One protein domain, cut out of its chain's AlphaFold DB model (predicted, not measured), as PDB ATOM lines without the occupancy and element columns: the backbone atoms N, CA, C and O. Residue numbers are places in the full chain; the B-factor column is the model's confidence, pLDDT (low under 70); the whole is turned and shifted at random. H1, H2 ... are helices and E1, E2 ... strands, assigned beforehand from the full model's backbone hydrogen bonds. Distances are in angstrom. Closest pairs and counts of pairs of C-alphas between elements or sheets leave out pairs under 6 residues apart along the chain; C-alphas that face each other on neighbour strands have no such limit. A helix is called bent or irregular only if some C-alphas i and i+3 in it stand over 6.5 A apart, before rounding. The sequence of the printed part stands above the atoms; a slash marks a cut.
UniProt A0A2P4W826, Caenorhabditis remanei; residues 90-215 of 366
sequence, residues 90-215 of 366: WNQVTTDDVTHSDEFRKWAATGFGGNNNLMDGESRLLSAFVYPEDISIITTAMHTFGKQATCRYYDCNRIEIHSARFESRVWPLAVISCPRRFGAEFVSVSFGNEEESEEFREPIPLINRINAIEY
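Overview. This is residues 90 to 215 of the 366 residues of a protein of Caenorhabditis remanei (UniProt A0A2P4W826). One seven-stranded sheet curls back on itself into a nearly closed barrel: E4, E3, E6 and E7 face E2 and E5, with E1 as the hinge. H1 grazes the sheet by its edge strands E4 and E5, while short H2 lies beyond E7, off the sheet. The printed part has 126 residues, under half in named elements, in the order H1, E1 to E7, H2; the class is mixed, helices and strands. The sheet's order is E4, E3, E6, E7, E1, E2, E5, mixed. The whole is compact, with a radius of gyration of the C-alphas of 14.2 A and spans of 37 by 32 by 26 A.

Along the chain. The strands are E1, residues 125 to 130; E2, 134 to 139, 16.4 A; E3, 148 to 154, 19.8 A; E4, 166 to 169; E5, 175 to 179; E6, 186 to 191, 17.3 A; and E7, 204 to 208. H1, residues 101 to 108, begins at C-alpha 101 (22.842, -10.896, 42.287). H2, residues 212 to 215, ends at C-alpha 215 (16.393, 15.236, 32.384).

Arrangement. In this folded sheet, one sheet bent back into two facing leaves, E7 and E1 are parallel, with N 207 and O 128 at 2.8 A. The other neighbours are antiparallel: E1 and E2, a hairpin (N 126 and O 138, 2.8 A); E2 and E5 (N 135 and O 178, 2.8 A); E6 and E7, a hairpin (N 187 and O 204, 2.9 A); E3 and E6 (N 150 and O 190, 2.9 A); E4 and E3, a hairpin (N 151 and O 166, 2.8 A). Between edge strands E4 and E5 the closest C-alphas, of Arg 169 and Ile 176, are 5.9 A apart. H1 only grazes the sheet and is near E4; H2 is not on the sheet. In H1 every O i to N i+4 pair is within hydrogen-bond range; H2 is too short for one.

Size, cuts and confidence. The C-alphas farthest apart, of Glu 196 and Glu 214, are 44.3 A apart. The printed part has no cut. The links H1 to E1, E3 to E4 and E6 to E7 are long. The pLDDT is under 70 at residues 115 to 121, 192 to 200 and 211 to 215.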
ATOM      1  N   TRP A  90      30.340   9.901  33.138       85.06
ATOM      2  CA  TRP A  90      29.333   8.985  33.679       85.06
ATOM      3  C   TRP A  90      29.519   7.540  33.207       85.06
ATOM      4  O   TRP A  90      29.096   6.641  33.923       85.06
ATOM      5  N   ASN A  91      30.134   7.306  32.040       89.25
ATOM      6  CA  ASN A  91      30.347   5.992  31.427       89.25
ATOM      7  C   ASN A  91      31.767   5.432  31.635       89.25
ATOM      8  O   ASN A  91      32.116   4.381  31.092       89.25
ATOM      9  N   GLN A  92      32.587   6.110  32.440       90.12
ATOM     10  CA  GLN A  92      33.922   5.658  32.840       90.12
ATOM     11  C   GLN A  92      33.848   4.722  34.059       90.12
ATOM     12  O   GLN A  92      34.589   4.871  35.026       90.12
ATOM     13  N   VAL A  93      32.912   3.767  34.041       90.62
ATOM     14  CA  VAL A  93      32.604   2.895  35.184       90.62
ATOM     15  C   VAL A  93      32.538   1.442  34.730       90.62
ATOM     16  O   VAL A  93      31.868   1.120  33.749       90.62
ATOM     17  N   THR A  94      33.204   0.563  35.475       93.56
ATOM     18  CA  THR A  94      33.045  -0.891  35.374       93.56
ATOM     19  C   THR A  94      32.648  -1.417  36.741       93.56
ATOM     20  O   THR A  94      33.297  -1.076  37.726       93.56
ATOM     21  N   THR A  95      31.587  -2.219  36.797       93.69
ATOM     22  CA  THR A  95      31.173  -2.923  38.018       93.69
ATOM     23  C   THR A  95      31.423  -4.418  37.859       93.69
ATOM     24  O   THR A  95      31.318  -4.954  36.755       93.69
ATOM     25  N   ASP A  96      31.810  -5.095  38.937       90.56
ATOM     26  CA  ASP A  96      32.221  -6.503  38.857       90.56
ATOM     27  C   ASP A  96      31.018  -7.443  38.684       90.56
ATOM     28  O   ASP A  96      31.052  -8.357  37.858       90.56
ATOM     29  N   ASP A  97      29.933  -7.174  39.414       92.00
ATOM     30  CA  ASP A  97      28.705  -7.973  39.436       92.00
ATOM     31  C   ASP A  97      27.459  -7.068  39.454       92.00
ATOM     32  O   ASP A  97      27.540  -5.852  39.643       92.00
ATOM     33  N   VAL A  98      26.295  -7.676  39.240       91.44
ATOM     34  CA  VAL A  98      24.982  -7.060  39.427       91.44
ATOM     35  C   VAL A  98      24.709  -6.891  40.919       91.44
ATOM     36  O   VAL A  98      24.824  -7.834  41.705       91.44
ATOM     37  N   THR A  99      24.277  -5.698  41.318       88.12
ATOM     38  CA  THR A  99      23.840  -5.429  42.690       88.12
ATOM     39  C   THR A  99      22.698  -6.374  43.085       88.12
ATOM     40  O   THR A  99      21.711  -6.490  42.361       88.12
ATOM     41  N   HIS A 100      22.819  -7.040  44.240       88.94
ATOM     42  CA  HIS A 100      21.875  -8.060  44.732       88.94
ATOM     43  C   HIS A 100      21.753  -9.328  43.862       88.94
ATOM     44  O   HIS A 100      20.698  -9.972  43.823       88.94
ATOM     45  N   SER A 101      22.825  -9.709  43.154       88.56
ATOM     46  CA  SER A 101      22.842 -10.896  42.287       88.56
ATOM     47  C   SER A 101      22.426 -12.182  43.020       88.56
ATOM     48  O   SER A 101      21.682 -12.994  42.461       88.56
ATOM     49  N   ASP A 102      22.831 -12.361  44.279       90.38
ATOM     50  CA  ASP A 102      22.492 -13.540  45.085       90.38
ATOM     51  C   ASP A 102      21.007 -13.601  45.461       90.38
ATOM     52  O   ASP A 102      20.366 -14.650  45.308       90.38
ATOM     53  N   GLU A 103      20.418 -12.485  45.897       91.06
ATOM     54  CA  GLU A 103      18.983 -12.398  46.159       91.06
ATOM     55  C   GLU A 103      18.178 -12.648  44.882       91.06
ATOM     56  O   GLU A 103      17.207 -13.406  44.915       91.06
ATOM     57  N   PHE A 104      18.608 -12.098  43.743       89.31
ATOM     58  CA  PHE A 104      17.951 -12.322  42.454       89.31
ATOM     59  C   PHE A 104      18.009 -13.787  42.026       89.31
ATOM     60  O   PHE A 104      16.992 -14.330  41.596       89.31
ATOM     61  N   ARG A 105      19.148 -14.472  42.204       88.69
ATOM     62  CA  ARG A 105      19.258 -15.923  41.954       88.69
ATOM     63  C   ARG A 105      18.285 -16.707  42.833       88.69
ATOM     64  O   ARG A 105      17.564 -17.574  42.335       88.69
ATOM     65  N   LYS A 106      18.225 -16.375  44.126       91.00
ATOM     66  CA  LYS A 106      17.320 -17.015  45.088       91.00
ATOM     67  C   LYS A 106      15.848 -16.779  44.739       91.00
ATOM     68  O   LYS A 106      15.050 -17.709  44.819       91.00
ATOM     69  N   TRP A 107      15.475 -15.560  44.357       89.88
ATOM     70  CA  TRP A 107      14.096 -15.211  44.012       89.88
ATOM     71  C   TRP A 107      13.674 -15.737  42.642       89.88
ATOM     72  O   TRP A 107      12.545 -16.195  42.489       89.88
ATOM     73  N   ALA A 108      14.576 -15.770  41.661       87.00
ATOM     74  CA  ALA A 108      14.317 -16.408  40.373       87.00
ATOM     75  C   ALA A 108      14.000 -17.903  40.535       87.00
ATOM     76  O   ALA A 108      13.092 -18.416  39.880       87.00
ATOM     77  N   ALA A 109      14.683 -18.586  41.461       89.00
ATOM     78  CA  ALA A 109      14.446 -19.997  41.758       89.00
ATOM     79  C   ALA A 109      13.046 -20.290  42.332       89.00
ATOM     80  O   ALA A 109      12.607 -21.436  42.290       89.00
ATOM     81  N   THR A 110      12.309 -19.285  42.829       88.06
ATOM     82  CA  THR A 110      10.929 -19.496  43.302       88.06
ATOM     83  C   THR A 110       9.916 -19.597  42.161       88.06
ATOM     84  O   THR A 110       8.750 -19.884  42.421       88.06
ATOM     85  N   GLY A 111      10.307 -19.282  40.920       83.75
ATOM     86  CA  GLY A 111       9.401 -19.240  39.768       83.75
ATOM     87  C   GLY A 111       8.422 -18.058  39.766       83.75
ATOM     88  O   GLY A 111       7.596 -17.936  38.862       83.75
ATOM     89  N   PHE A 112       8.488 -17.170  40.764       79.75
ATOM     90  CA  PHE A 112       7.530 -16.076  40.899       79.75
ATOM     91  C   PHE A 112       7.824 -14.961  39.893       79.75
ATOM     92  O   PHE A 112       8.959 -14.501  39.766       79.75
ATOM     93  N   GLY A 113       6.783 -14.508  39.196       70.19
ATOM     94  CA  GLY A 113       6.922 -13.581  38.074       70.19
ATOM     95  C   GLY A 113       7.252 -14.272  36.751       70.19
ATOM     96  O   GLY A 113       7.322 -13.591  35.734       70.19
ATOM     97  N   GLY A 114       7.404 -15.600  36.735       70.56
ATOM     98  CA  GLY A 114       7.370 -16.376  35.506       70.56
ATOM     99  C   GLY A 114       5.947 -16.428  34.978       70.56
ATOM    100  O   GLY A 114       5.015 -16.763  35.709       70.56
ATOM    101  N   ASN A 115       5.765 -16.050  33.719       65.44
ATOM    102  CA  ASN A 115       4.469 -16.128  33.069       65.44
ATOM    103  C   ASN A 115       4.631 -16.755  31.687       65.44
ATOM    104  O   ASN A 115       5.464 -16.310  30.901       65.44
ATOM    105  N   ASN A 116       3.799 -17.746  31.379       63.97
ATOM    106  CA  ASN A 116       3.806 -18.450  30.095       63.97
ATOM    107  C   ASN A 116       2.955 -17.712  29.048       63.97
ATOM    108  O   ASN A 116       2.352 -18.322  28.171       63.97
ATOM    109  N   ASN A 117       2.854 -16.389  29.162       62.62
ATOM    110  CA  ASN A 117       2.197 -15.565  28.159       62.62
ATOM    111  C   ASN A 117       3.179 -15.296  27.011       62.62
ATOM    112  O   ASN A 117       4.379 -15.158  27.241       62.62
ATOM    113  N   LEU A 118       2.667 -15.169  25.781       65.44
ATOM    114  CA  LEU A 118       3.476 -14.874  24.587       65.44
ATOM    115  C   LEU A 118       4.568 -15.936  24.315       65.44
ATOM    116  O   LEU A 118       5.701 -15.595  23.972       65.44
ATOM    117  N   MET A 119       4.231 -17.224  24.474       66.50
ATOM    118  CA  MET A 119       5.155 -18.343  24.210       66.50
ATOM    119  C   MET A 119       5.663 -18.359  22.765       66.50
ATOM    120  O   MET A 119       6.829 -18.661  22.544       66.50
ATOM    121  N   ASP A 120       4.816 -17.956  21.817       68.69
ATOM    122  CA  ASP A 120       5.140 -17.911  20.384       68.69
ATOM    123  C   ASP A 120       5.811 -16.590  19.960       68.69
ATOM    124  O   ASP A 120       6.104 -16.373  18.785       68.69
ATOM    125  N   GLY A 121       6.014 -15.662  20.901       68.06
ATOM    126  CA  GLY A 121       6.619 -14.367  20.620       68.06
ATOM    127  C   GLY A 121       8.130 -14.476  20.462       68.06
ATOM    128  O   GLY A 121       8.814 -14.927  21.378       68.06
ATOM    129  N   GLU A 122       8.666 -13.993  19.343       74.31
ATOM    130  CA  GLU A 122      10.111 -13.858  19.155       74.31
ATOM    131  C   GLU A 122      10.712 -12.977  20.261       74.31
ATOM    132  O   GLU A 122      10.180 -11.915  20.615       74.31
ATOM    133  N   SER A 123      11.830 -13.426  20.831       76.69
ATOM    134  CA  SER A 123      12.538 -12.680  21.862       76.69
ATOM    135  C   SER A 123      13.375 -11.580  21.215       76.69
ATOM    136  O   SER A 123      14.414 -11.841  20.621       76.69
ATOM    137  N   ARG A 124      12.930 -10.331  21.354       84.88
ATOM    138  CA  ARG A 124      13.600  -9.129  20.847       84.88
ATOM    139  C   ARG A 124      13.979  -8.206  21.991       84.88
ATOM    140  O   ARG A 124      13.303  -8.170  23.021       84.88
ATOM    141  N   LEU A 125      15.054  -7.447  21.802       89.81
ATOM    142  CA  LEU A 125      15.477  -6.417  22.746       89.81
ATOM    143  C   LEU A 125      14.611  -5.166  22.547       89.81
ATOM    144  O   LEU A 125      14.490  -4.670  21.431       89.81
ATOM    145  N   LEU A 126      13.994  -4.669  23.620       90.19
ATOM    146  CA  LEU A 126      13.137  -3.481  23.581       90.19
ATOM    147  C   LEU A 126      13.895  -2.216  23.963       90.19
ATOM    148  O   LEU A 126      13.756  -1.175  23.326       90.19
ATOM    149  N   SER A 127      14.633  -2.271  25.067       93.81
ATOM    150  CA  SER A 127      15.339  -1.119  25.628       93.81
ATOM    151  C   SER A 127      16.389  -1.586  26.623       93.81
ATOM    152  O   SER A 127      16.200  -2.603  27.290       93.81
ATOM    153  N   ALA A 128      17.458  -0.807  26.761       96.19
ATOM    154  CA  ALA A 128      18.473  -1.000  27.780       96.19
ATOM    155  C   ALA A 128      18.671   0.312  28.540       96.19
ATOM    156  O   ALA A 128      18.944   1.350  27.938       96.19
ATOM    157  N   PHE A 129      18.503   0.278  29.858       94.94
ATOM    158  CA  PHE A 129      18.620   1.449  30.723       94.94
ATOM    159  C   PHE A 129      19.855   1.333  31.604       94.94
ATOM    160  O   PHE A 129      20.026   0.318  32.269       94.94
ATOM    161  N   VAL A 130      20.679   2.379  31.635       93.38
ATOM    162  CA  VAL A 130      21.865   2.448  32.500       93.38
ATOM    163  C   VAL A 130      21.521   3.194  33.779       93.38
ATOM    164  O   VAL A 130      21.104   4.354  33.730       93.38
ATOM    165  N   TYR A 131      21.737   2.538  34.909       90.94
ATOM    166  CA  TYR A 131      21.653   3.093  36.255       90.94
ATOM    167  C   TYR A 131      23.069   3.263  36.836       90.94
ATOM    168  O   TYR A 131      24.047   2.936  36.161       90.94
ATOM    169  N   PRO A 132      23.226   3.842  38.044       89.25
ATOM    170  CA  PRO A 132      24.551   4.057  38.624       89.25
ATOM    171  C   PRO A 132      25.407   2.784  38.715       89.25
ATOM    172  O   PRO A 132      26.578   2.837  38.337       89.25
ATOM    173  N   GLU A 133      24.806   1.657  39.115       89.44
ATOM    174  CA  GLU A 133      25.518   0.403  39.424       89.44
ATOM    175  C   GLU A 133      25.367  -0.685  38.350       89.44
ATOM    176  O   GLU A 133      26.253  -1.523  38.167       89.44
ATOM    177  N   ASP A 134      24.259  -0.675  37.611       93.31
ATOM    178  CA  ASP A 134      23.870  -1.750  36.706       93.31
ATOM    179  C   ASP A 134      23.121  -1.247  35.460       93.31
ATOM    180  O   ASP A 134      22.830  -0.062  35.272       93.31
ATOM    181  N   ILE A 135      22.863  -2.176  34.547       95.94
ATOM    182  CA  ILE A 135      22.138  -1.985  33.296       95.94
ATOM    183  C   ILE A 135      20.949  -2.936  33.311       95.94
ATOM    184  O   ILE A 135      21.123  -4.135  33.503       95.94
ATOM    185  N   SER A 136      19.747  -2.427  33.055       95.31
ATOM    186  CA  SER A 136      18.550  -3.257  32.890       95.31
ATOM    187  C   SER A 136      18.166  -3.350  31.417       95.31
ATOM    188  O   SER A 136      17.788  -2.347  30.808       95.31
ATOM    189  N   ILE A 137      18.223  -4.554  30.855       95.19
ATOM    190  CA  ILE A 137      17.821  -4.867  29.481       95.19
ATOM    191  C   ILE A 137      16.427  -5.486  29.511       95.19
ATOM    192  O   ILE A 137      16.193  -6.463  30.214       95.19
ATOM    193  N   ILE A 138      15.490  -4.931  28.748       92.62
ATOM    194  CA  ILE A 138      14.109  -5.416  28.660       92.62
ATOM    195  C   ILE A 138      13.921  -6.147  27.338       92.62
ATOM    196  O   ILE A 138      14.285  -5.624  26.281       92.62
ATOM    197  N   THR A 139      13.304  -7.325  27.389       88.25
ATOM    198  CA  THR A 139      12.979  -8.125  26.203       88.25
ATOM    199  C   THR A 139      11.468  -8.284  26.012       88.25
ATOM    200  O   THR A 139      10.689  -8.090  26.946       88.25
ATOM    201  N   THR A 140      11.034  -8.618  24.794       82.69
ATOM    202  CA  THR A 140       9.619  -8.903  24.474       82.69
ATOM    203  C   THR A 140       9.138 -10.259  24.985       82.69
ATOM    204  O   THR A 140       7.936 -10.457  25.154       82.69
ATOM    205  N   ALA A 141      10.048 -11.208  25.200       74.56
ATOM    206  CA  ALA A 141       9.693 -12.584  25.510       74.56
ATOM    207  C   ALA A 141       9.550 -12.793  27.017       74.56
ATOM    208  O   ALA A 141      10.528 -12.749  27.754       74.56
ATOM    209  N   MET A 142       8.335 -13.088  27.475       75.38
ATOM    210  CA  MET A 142       8.104 -13.501  28.867       75.38
ATOM    211  C   MET A 142       8.437 -14.982  29.093       75.38
ATOM    212  O   MET A 142       8.805 -15.372  30.199       75.38
ATOM    213  N   HIS A 143       8.400 -15.795  28.034       78.94
ATOM    214  CA  HIS A 143       8.724 -17.224  28.086       78.94
ATOM    215  C   HIS A 143      10.218 -17.515  28.346       78.94
ATOM    216  O   HIS A 143      10.608 -18.668  28.542       78.94
ATOM    217  N   THR A 144      11.085 -16.496  28.309       82.25
ATOM    218  CA  THR A 144      12.511 -16.622  28.647       82.25
ATOM    219  C   THR A 144      12.781 -16.447  30.138       82.25
ATOM    220  O   THR A 144      13.940 -16.532  30.540       82.25
ATOM    221  N   PHE A 145      11.745 -16.243  30.961       87.06
ATOM    222  CA  PHE A 145      11.878 -16.120  32.409       87.06
ATOM    223  C   PHE A 145      12.785 -17.211  32.994       87.06
ATOM    224  O   PHE A 145      12.638 -18.401  32.712       87.06
ATOM    225  N   GLY A 146      13.739 -16.794  33.822       86.31
ATOM    226  CA  GLY A 146      14.677 -17.681  34.491       86.31
ATOM    227  C   GLY A 146      15.746 -18.296  33.584       86.31
ATOM    228  O   GLY A 146      16.645 -18.938  34.123       86.31
ATOM    229  N   LYS A 147      15.720 -18.111  32.257       87.00
ATOM    230  CA  LYS A 147      16.780 -18.610  31.365       87.00
ATOM    231  C   LYS A 147      18.091 -17.853  31.593       87.00
ATOM    232  O   LYS A 147      18.080 -16.670  31.938       87.00
ATOM    233  N   GLN A 148      19.207 -18.555  31.399       89.75
ATOM    234  CA  GLN A 148      20.536 -17.941  31.362       89.75
ATOM    235  C   GLN A 148      20.656 -17.045  30.130       89.75
ATOM    236  O   GLN A 148      20.108 -17.362  29.069       89.75
ATOM    237  N   ALA A 149      21.331 -15.918  30.312       90.19
ATOM    238  CA  ALA A 149      21.477 -14.888  29.306       90.19
ATOM    239  C   ALA A 149      22.858 -14.241  29.437       90.19
ATOM    240  O   ALA A 149      23.192 -13.728  30.503       90.19
ATOM    241  N   THR A 150      23.626 -14.207  28.355       93.12
ATOM    242  CA  THR A 150      24.933 -13.546  28.330       93.12
ATOM    243  C   THR A 150      24.768 -12.106  27.867       93.12
ATOM    244  O   THR A 150      24.327 -11.845  26.746       93.12
ATOM    245  N   CYS A 151      25.157 -11.158  28.710       95.12
ATOM    246  CA  CYS A 151      25.270  -9.750  28.362       95.12
ATOM    247  C   CYS A 151      26.488  -9.546  27.450       95.12
ATOM    248  O   CYS A 151      27.618  -9.870  27.826       95.12
ATOM    249  N   ARG A 152      26.262  -8.986  26.260       95.31
ATOM    250  CA  ARG A 152      27.302  -8.628  25.286       95.31
ATOM    251  C   ARG A 152      27.353  -7.114  25.146       95.31
ATOM    252  O   ARG A 152      26.317  -6.468  25.021       95.31
ATOM    253  N   TYR A 153      28.551  -6.544  25.173       96.12
ATOM    254  CA  TYR A 153      28.761  -5.098  25.237       96.12
ATOM    255  C   TYR A 153      29.478  -4.621  23.991       96.12
ATOM    256  O   TYR A 153      30.349  -5.320  23.482       96.12
ATOM    257  N   TYR A 154      29.145  -3.425  23.528       94.88
ATOM    258  CA  TYR A 154      29.700  -2.854  22.311       94.88
ATOM    259  C   TYR A 154      30.043  -1.388  22.550       94.88
ATOM    260  O   TYR A 154      29.347  -0.685  23.287       94.88
ATOM    261  N   ASP A 155      31.122  -0.938  21.926       92.25
ATOM    262  CA  ASP A 155      31.558   0.455  21.987       92.25
ATOM    263  C   ASP A 155      30.760   1.364  21.033       92.25
ATOM    264  O   ASP A 155      29.823   0.925  20.361       92.25
ATOM    265  N   CYS A 156      31.156   2.636  20.950       89.88
ATOM    266  CA  CYS A 156      30.547   3.640  20.075       89.88
ATOM    267  C   CYS A 156      30.549   3.262  18.581       89.88
ATOM    268  O   CYS A 156      29.681   3.691  17.822       89.88
ATOM    269  N   ASN A 157      31.495   2.416  18.158       90.75
ATOM    270  CA  ASN A 157      31.611   1.927  16.786       90.75
ATOM    271  C   ASN A 157      30.823   0.624  16.568       90.75
ATOM    272  O   ASN A 157      30.947   0.003  15.513       90.75
ATOM    273  N   ARG A 158      30.021   0.198  17.558       91.38
ATOM    274  CA  ARG A 158      29.275  -1.070  17.576       91.38
ATOM    275  C   ARG A 158      30.179  -2.301  17.464       91.38
ATOM    276  O   ARG A 158      29.754  -3.338  16.960       91.38
ATOM    277  N   ILE A 159      31.413  -2.214  17.962       90.75
ATOM    278  CA  ILE A 159      32.353  -3.338  17.988       90.75
ATOM    279  C   ILE A 159      32.289  -4.010  19.359       90.75
ATOM    280  O   ILE A 159      32.528  -3.364  20.386       90.75
ATOM    281  N   GLU A 160      32.021  -5.319  19.376       91.12
ATOM    282  CA  GLU A 160      31.875  -6.090  20.615       91.12
ATOM    283  C   GLU A 160      33.145  -6.020  21.474       91.12
ATOM    284  O   GLU A 160      34.270  -6.153  20.986       91.12
ATOM    285  N   ILE A 161      32.969  -5.817  22.774       91.50
ATOM    286  CA  ILE A 161      34.008  -5.853  23.797       91.50
ATOM    287  C   ILE A 161      33.984  -7.264  24.404       91.50
ATOM    288  O   ILE A 161      33.377  -7.500  25.445       91.50
ATOM    289  N   HIS A 162      34.610  -8.235  23.734       88.50
ATOM    290  CA  HIS A 162      34.496  -9.656  24.107       88.50
ATOM    291  C   HIS A 162      34.913  -9.970  25.551       88.50
ATOM    292  O   HIS A 162      34.253 -10.761  26.221       88.50
ATOM    293  N   SER A 163      35.965  -9.326  26.065       88.56
ATOM    294  CA  SER A 163      36.429  -9.514  27.449       88.56
ATOM    295  C   SER A 163      35.446  -9.000  28.505       88.56
ATOM    296  O   SER A 163      35.615  -9.288  29.685       88.56
ATOM    297  N   ALA A 164      34.439  -8.228  28.095       92.25
ATOM    298  CA  ALA A 164      33.453  -7.629  28.977       92.25
ATOM    299  C   ALA A 164      32.177  -8.468  29.129       92.25
ATOM    300  O   ALA A 164      31.309  -8.061  29.903       92.25
ATOM    301  N   ARG A 165      32.042  -9.599  28.417       93.75
ATOM    302  CA  ARG A 165      30.866 -10.480  28.509       93.75
ATOM    303  C   ARG A 165      30.553 -10.854  29.956       93.75
ATOM    304  O   ARG A 165      31.450 -10.977  30.790       93.75
ATOM    305  N   PHE A 166      29.269 -11.016  30.250       94.56
ATOM    306  CA  PHE A 166      28.814 -11.331  31.597       94.56
ATOM    307  C   PHE A 166      27.612 -12.269  31.578       94.56
ATOM    308  O   PHE A 166      26.625 -11.993  30.901       94.56
ATOM    309  N   GLU A 167      27.685 -13.351  32.349       93.12
ATOM    310  CA  GLU A 167      26.590 -14.307  32.491       93.12
ATOM    311  C   GLU A 167      25.559 -13.818  33.504       93.12
ATOM    312  O   GLU A 167      25.851 -13.607  34.681       93.12
ATOM    313  N   SER A 168      24.325 -13.673  33.041       92.56
ATOM    314  CA  SER A 168      23.186 -13.219  33.822       92.56
ATOM    315  C   SER A 168      21.982 -14.147  33.622       92.56
ATOM    316  O   SER A 168      22.076 -15.275  33.127       92.56
ATOM    317  N   ARG A 169      20.816 -13.701  34.077       90.56
ATOM    318  CA  ARG A 169      19.560 -14.437  34.015       90.56
ATOM    319  C   ARG A 169      18.409 -13.481  33.760       90.56
ATOM    320  O   ARG A 169      18.420 -12.345  34.225       90.56
ATOM    321  N   VAL A 170      17.381 -13.975  33.077       90.38
ATOM    322  CA  VAL A 170      16.128 -13.236  32.928       90.38
ATOM    323  C   VAL A 170      15.359 -13.255  34.240       90.38
ATOM    324  O   VAL A 170      14.737 -14.261  34.593       90.38
ATOM    325  N   TRP A 171      15.401 -12.144  34.962       89.69
ATOM    326  CA  TRP A 171      14.585 -11.892  36.134       89.69
ATOM    327  C   TRP A 171      14.620 -10.394  36.510       89.69
ATOM    328  O   TRP A 171      15.690  -9.789  36.465       89.69
ATOM    329  N   PRO A 172      13.499  -9.790  36.946       86.44
ATOM    330  CA  PRO A 172      12.148 -10.344  36.987       86.44
ATOM    331  C   PRO A 172      11.448 -10.275  35.620       86.44
ATOM    332  O   PRO A 172      11.758  -9.421  34.789       86.44
ATOM    333  N   LEU A 173      10.448 -11.137  35.398       85.50
ATOM    334  CA  LEU A 173       9.667 -11.203  34.151       85.50
ATOM    335  C   LEU A 173      10.557 -11.410  32.907       85.50
ATOM    336  O   LEU A 173      11.012 -12.523  32.675       85.50
ATOM    337  N   ALA A 174      10.791 -10.349  32.131       87.94
ATOM    338  CA  ALA A 174      11.537 -10.342  30.870       87.94
ATOM    339  C   ALA A 174      12.761  -9.400  30.911       87.94
ATOM    340  O   ALA A 174      13.241  -8.954  29.864       87.94
ATOM    341  N   VAL A 175      13.217  -9.049  32.120       91.75
ATOM    342  CA  VAL A 175      14.344  -8.140  32.368       91.75
ATOM    343  C   VAL A 175      15.619  -8.936  32.621       91.75
ATOM    344  O   VAL A 175      15.583  -9.965  33.283       91.75
ATOM    345  N   ILE A 176      16.746  -8.453  32.109       93.62
ATOM    346  CA  ILE A 176      18.083  -8.981  32.373       93.62
ATOM    347  C   ILE A 176      18.910  -7.848  32.963       93.62
ATOM    348  O   ILE A 176      19.048  -6.794  32.338       93.62
ATOM    349  N   SER A 177      19.459  -8.066  34.152       94.88
ATOM    350  CA  SER A 177      20.384  -7.122  34.772       94.88
ATOM    351  C   SER A 177      21.818  -7.479  34.407       94.88
ATOM    352  O   SER A 177      22.224  -8.634  34.514       94.88
ATOM    353  N   CYS A 178      22.587  -6.492  33.977       96.19
ATOM    354  CA  CYS A 178      23.975  -6.642  33.569       96.19
ATOM    355  C   CYS A 178      24.826  -5.606  34.311       96.19
ATOM    356  O   CYS A 178      24.375  -4.475  34.493       96.19
ATOM    357  N   PRO A 179      26.059  -5.928  34.711       96.69
ATOM    358  CA  PRO A 179      26.961  -4.938  35.274       96.69
ATOM    359  C   PRO A 179      27.390  -3.913  34.218       96.69
ATOM    360  O   PRO A 179      27.251  -4.115  33.005       96.69
ATOM    361  N   ARG A 180      27.938  -2.795  34.682       96.06
ATOM    362  CA  ARG A 180      28.433  -1.717  33.828       96.06
ATOM    363  C   ARG A 180      29.801  -2.061  33.268       96.06
ATOM    364  O   ARG A 180      30.592  -2.770  33.896       96.06
ATOM    365  N   ARG A 181      30.085  -1.550  32.077       95.38
ATOM    366  CA  ARG A 181      31.358  -1.745  31.386       95.38
ATOM    367  C   ARG A 181      31.837  -0.414  30.853       95.38
ATOM    368  O   ARG A 181      31.089   0.280  30.165       95.38
ATOM    369  N   PHE A 182      33.084  -0.093  31.171       92.88
ATOM    370  CA  PHE A 182      33.732   1.127  30.728       92.88
ATOM    371  C   PHE A 182      33.589   1.291  29.208       92.88
ATOM    372  O   PHE A 182      33.947   0.390  28.446       92.88
ATOM    373  N   GLY A 183      33.066   2.439  28.771       91.25
ATOM    374  CA  GLY A 183      32.965   2.780  27.350       91.25
ATOM    375  C   GLY A 183      31.943   1.977  26.539       91.25
ATOM    376  O   GLY A 183      31.908   2.126  25.319       91.25
ATOM    377  N   ALA A 184      31.108   1.144  27.171       95.25
ATOM    378  CA  ALA A 184      30.010   0.482  26.474       95.25
ATOM    379  C   ALA A 184      28.919   1.501  26.113       95.25
ATOM    380  O   ALA A 184      28.454   2.245  26.974       95.25
ATOM    381  N   GLU A 185      28.493   1.522  24.853       94.44
ATOM    382  CA  GLU A 185      27.403   2.378  24.359       94.44
ATOM    383  C   GLU A 185      26.197   1.575  23.875       94.44
ATOM    384  O   GLU A 185      25.067   2.066  23.917       94.44
ATOM    385  N   PHE A 186      26.417   0.324  23.470       96.38
ATOM    386  CA  PHE A 186      25.354  -0.595  23.086       96.38
ATOM    387  C   PHE A 186      25.498  -1.912  23.832       96.38
ATOM    388  O   PHE A 186      26.588  -2.313  24.251       96.38
ATOM    389  N   VAL A 187      24.374  -2.604  23.968       96.62
ATOM    390  CA  VAL A 187      24.315  -3.933  24.566       96.62
ATOM    391  C   VAL A 187      23.453  -4.857  23.729       96.62
ATOM    392  O   VAL A 187      22.488  -4.440  23.088       96.62
ATOM    393  N   SER A 188      23.805  -6.132  23.761       94.75
ATOM    394  CA  SER A 188      23.009  -7.225  23.227       94.75
ATOM    395  C   SER A 188      22.957  -8.370  24.238       94.75
ATOM    396  O   SER A 188      23.646  -8.350  25.262       94.75
ATOM    397  N   VAL A 189      22.118  -9.362  23.960       92.25
ATOM    398  CA  VAL A 189      21.939 -10.547  24.796       92.25
ATOM    399  C   VAL A 189      21.952 -11.785  23.916       92.25
ATOM    400  O   VAL A 189      21.229 -11.832  22.923       92.25
ATOM    401  N   SER A 190      22.698 -12.808  24.322       88.75
ATOM    402  CA  SER A 190      22.544 -14.173  23.807       88.75
ATOM    403  C   SER A 190      21.869 -15.068  24.846       88.75
ATOM    404  O   SER A 190      22.080 -14.902  26.045       88.75
ATOM    405  N   PHE A 191      21.036 -16.003  24.392       83.69
ATOM    406  CA  PHE A 191      20.333 -16.967  25.240       83.69
ATOM    407  C   PHE A 191      20.899 -18.372  25.033       83.69
ATOM    408  O   PHE A 191      21.069 -18.789  23.894       83.69
ATOM    409  N   GLY A 192      21.088 -19.120  26.123       68.94
ATOM    410  CA  GLY A 192      21.574 -20.504  26.076       68.94
ATOM    411  C   GLY A 192      23.094 -20.639  26.201       68.94
ATOM    412  O   GLY A 192      23.825 -19.654  26.152       68.94
ATOM    413  N   ASN A 193      23.545 -21.878  26.402       55.38
ATOM    414  CA  ASN A 193      24.965 -22.218  26.432       55.38
ATOM    415  C   ASN A 193      25.435 -22.324  24.976       55.38
ATOM    416  O   ASN A 193      24.849 -23.073  24.200       55.38
ATOM    417  N   GLU A 194      26.428 -21.523  24.615       50.19
ATOM    418  CA  GLU A 194      26.970 -21.361  23.265       50.19
ATOM    419  C   GLU A 194      27.226 -22.711  22.556       50.19
ATOM    420  O   GLU A 194      28.076 -23.469  23.006       50.19
ATOM    421  N   GLU A 195      26.485 -22.995  21.470       44.88
ATOM    422  CA  GLU A 195      26.932 -23.747  20.269       44.88
ATOM    423  C   GLU A 195      25.811 -23.904  19.215       44.88
ATOM    424  O   GLU A 195      26.092 -23.912  18.016       44.88
ATOM    425  N   GLU A 196      24.531 -23.933  19.602       44.41
ATOM    426  CA  GLU A 196      23.419 -24.004  18.640       44.41
ATOM    427  C   GLU A 196      22.846 -22.615  18.336       44.41
ATOM    428  O   GLU A 196      21.991 -22.085  19.042       44.41
ATOM    429  N   SER A 197      23.330 -22.046  17.230       48.00
ATOM    430  CA  SER A 197      22.956 -20.756  16.637       48.00
ATOM    431  C   SER A 197      23.277 -19.535  17.508       48.00
ATOM    432  O   SER A 197      22.534 -19.156  18.410       48.00
ATOM    433  N   GLU A 198      24.376 -18.846  17.182       52.56
ATOM    434  CA  GLU A 198      24.511 -17.420  17.485       52.56
ATOM    435  C   GLU A 198      23.397 -16.673  16.738       52.56
ATOM    436  O   GLU A 198      23.597 -16.144  15.645       52.56
ATOM    437  N   GLU A 199      22.184 -16.675  17.287       60.50
ATOM    438  CA  GLU A 199      21.112 -15.821  16.806       60.50
ATOM    439  C   GLU A 199      21.560 -14.385  17.086       60.50
ATOM    440  O   GLU A 199      21.458 -13.878  18.206       60.50
ATOM    441  N   PHE A 200      22.189 -13.769  16.082       64.31
ATOM    442  CA  PHE A 200      22.727 -12.424  16.183       64.31
ATOM    443  C   PHE A 200      21.585 -11.470  16.512       64.31
ATOM    444  O   PHE A 200      20.712 -11.201  15.686       64.31
ATOM    445  N   ARG A 201      21.600 -10.941  17.735       76.25
ATOM    446  CA  ARG A 201      20.680  -9.887  18.147       76.25
ATOM    447  C   ARG A 201      21.368  -8.558  17.984       76.25
ATOM    448  O   ARG A 201      22.424  -8.323  18.580       76.25
ATOM    449  N   GLU A 202      20.756  -7.697  17.185       87.19
ATOM    450  CA  GLU A 202      21.292  -6.372  16.922       87.19
ATOM    451  C   GLU A 202      21.479  -5.601  18.243       87.19
ATOM    452  O   GLU A 202      20.533  -5.509  19.037       87.19
ATOM    453  N   PRO A 203      22.683  -5.062  18.515       93.31
ATOM    454  CA  PRO A 203      22.932  -4.293  19.724       93.31
ATOM    455  C   PRO A 203      22.064  -3.037  19.783       93.31
ATOM    456  O   PRO A 203      22.032  -2.233  18.843       93.31
ATOM    457  N   ILE A 204      21.412  -2.836  20.925       95.19
ATOM    458  CA  ILE A 204      20.572  -1.669  21.197       95.19
ATOM    459  C   ILE A 204      21.326  -0.638  22.044       95.19
ATOM    460  O   ILE A 204      22.164  -1.016  22.869       95.19
ATOM    461  N   PRO A 205      21.059   0.666  21.854       96.00
ATOM    462  CA  PRO A 205      21.763   1.714  22.579       96.00
ATOM    463  C   PRO A 205      21.390   1.728  24.061       96.00
ATOM    464  O   PRO A 205      20.251   1.454  24.453       96.00
ATOM    465  N   LEU A 206      22.359   2.122  24.879       94.75
ATOM    466  CA  LEU A 206      22.186   2.368  26.299       94.75
ATOM    467  C   LEU A 206      21.509   3.722  26.553       94.75
ATOM    468  O   LEU A 206      22.018   4.781  26.194       94.75
ATOM    469  N   ILE A 207      20.363   3.695  27.232       92.25
ATOM    470  CA  ILE A 207      19.616   4.891  27.629       92.25
ATOM    471  C   ILE A 207      20.054   5.296  29.039       92.25
ATOM    472  O   ILE A 207      19.746   4.615  30.021       92.25
ATOM    473  N   ASN A 208      20.755   6.425  29.151       87.69
ATOM    474  CA  ASN A 208      21.258   6.929  30.428       87.69
ATOM    475  C   ASN A 208      20.110   7.350  31.370       87.69
ATOM    476  O   ASN A 208      19.342   8.266  31.068       87.69
ATOM    477  N   ARG A 209      20.014   6.700  32.537       85.62
ATOM    478  CA  ARG A 209      19.085   7.039  33.631       85.62
ATOM    479  C   ARG A 209      19.778   7.429  34.937       85.62
ATOM    480  O   ARG A 209      19.084   7.651  35.928       85.62
ATOM    481  N   ILE A 210      21.101   7.592  34.936       82.69
ATOM    482  CA  ILE A 210      21.900   7.956  36.119       82.69
ATOM    483  C   ILE A 210      21.416   9.297  36.703       82.69
ATOM    484  O   ILE A 210      21.204   9.404  37.907       82.69
ATOM    485  N   ASN A 211      21.101  10.275  35.840       65.25
ATOM    486  CA  ASN A 211      20.628  11.611  36.232       65.25
ATOM    487  C   ASN A 211      19.177  11.893  35.788       65.25
ATOM    488  O   ASN A 211      18.846  12.993  35.344       65.25
ATOM    489  N   ALA A 212      18.261  10.927  35.923       55.88
ATOM    490  CA  ALA A 212      16.857  11.089  35.502       55.88
ATOM    491  C   ALA A 212      16.098  12.254  36.194       55.88
ATOM    492  O   ALA A 212      14.983  12.604  35.797       55.88
ATOM    493  N   ILE A 213      16.657  12.852  37.252       51.72
ATOM    494  CA  ILE A 213      16.131  14.070  37.893       51.72
ATOM    495  C   ILE A 213      16.426  15.317  37.042       51.72
ATOM    496  O   ILE A 213      15.564  16.185  36.915       51.72
ATOM    497  N   GLU A 214      17.603  15.391  36.425       48.31
ATOM    498  CA  GLU A 214      18.045  16.530  35.615       48.31
ATOM    499  C   GLU A 214      17.325  16.555  34.258       48.31
ATOM    500  O   GLU A 214      16.773  17.582  33.865       48.31
ATOM    501  N   TYR A 215      17.170  15.387  33.623       48.88
ATOM    502  CA  TYR A 215      16.393  15.236  32.384       48.88
ATOM    503  C   TYR A 215      14.893  15.539  32.572       48.88
ATOM    504  O   TYR A 215      14.243  16.118  31.704       48.88
TER     505      TYR A 215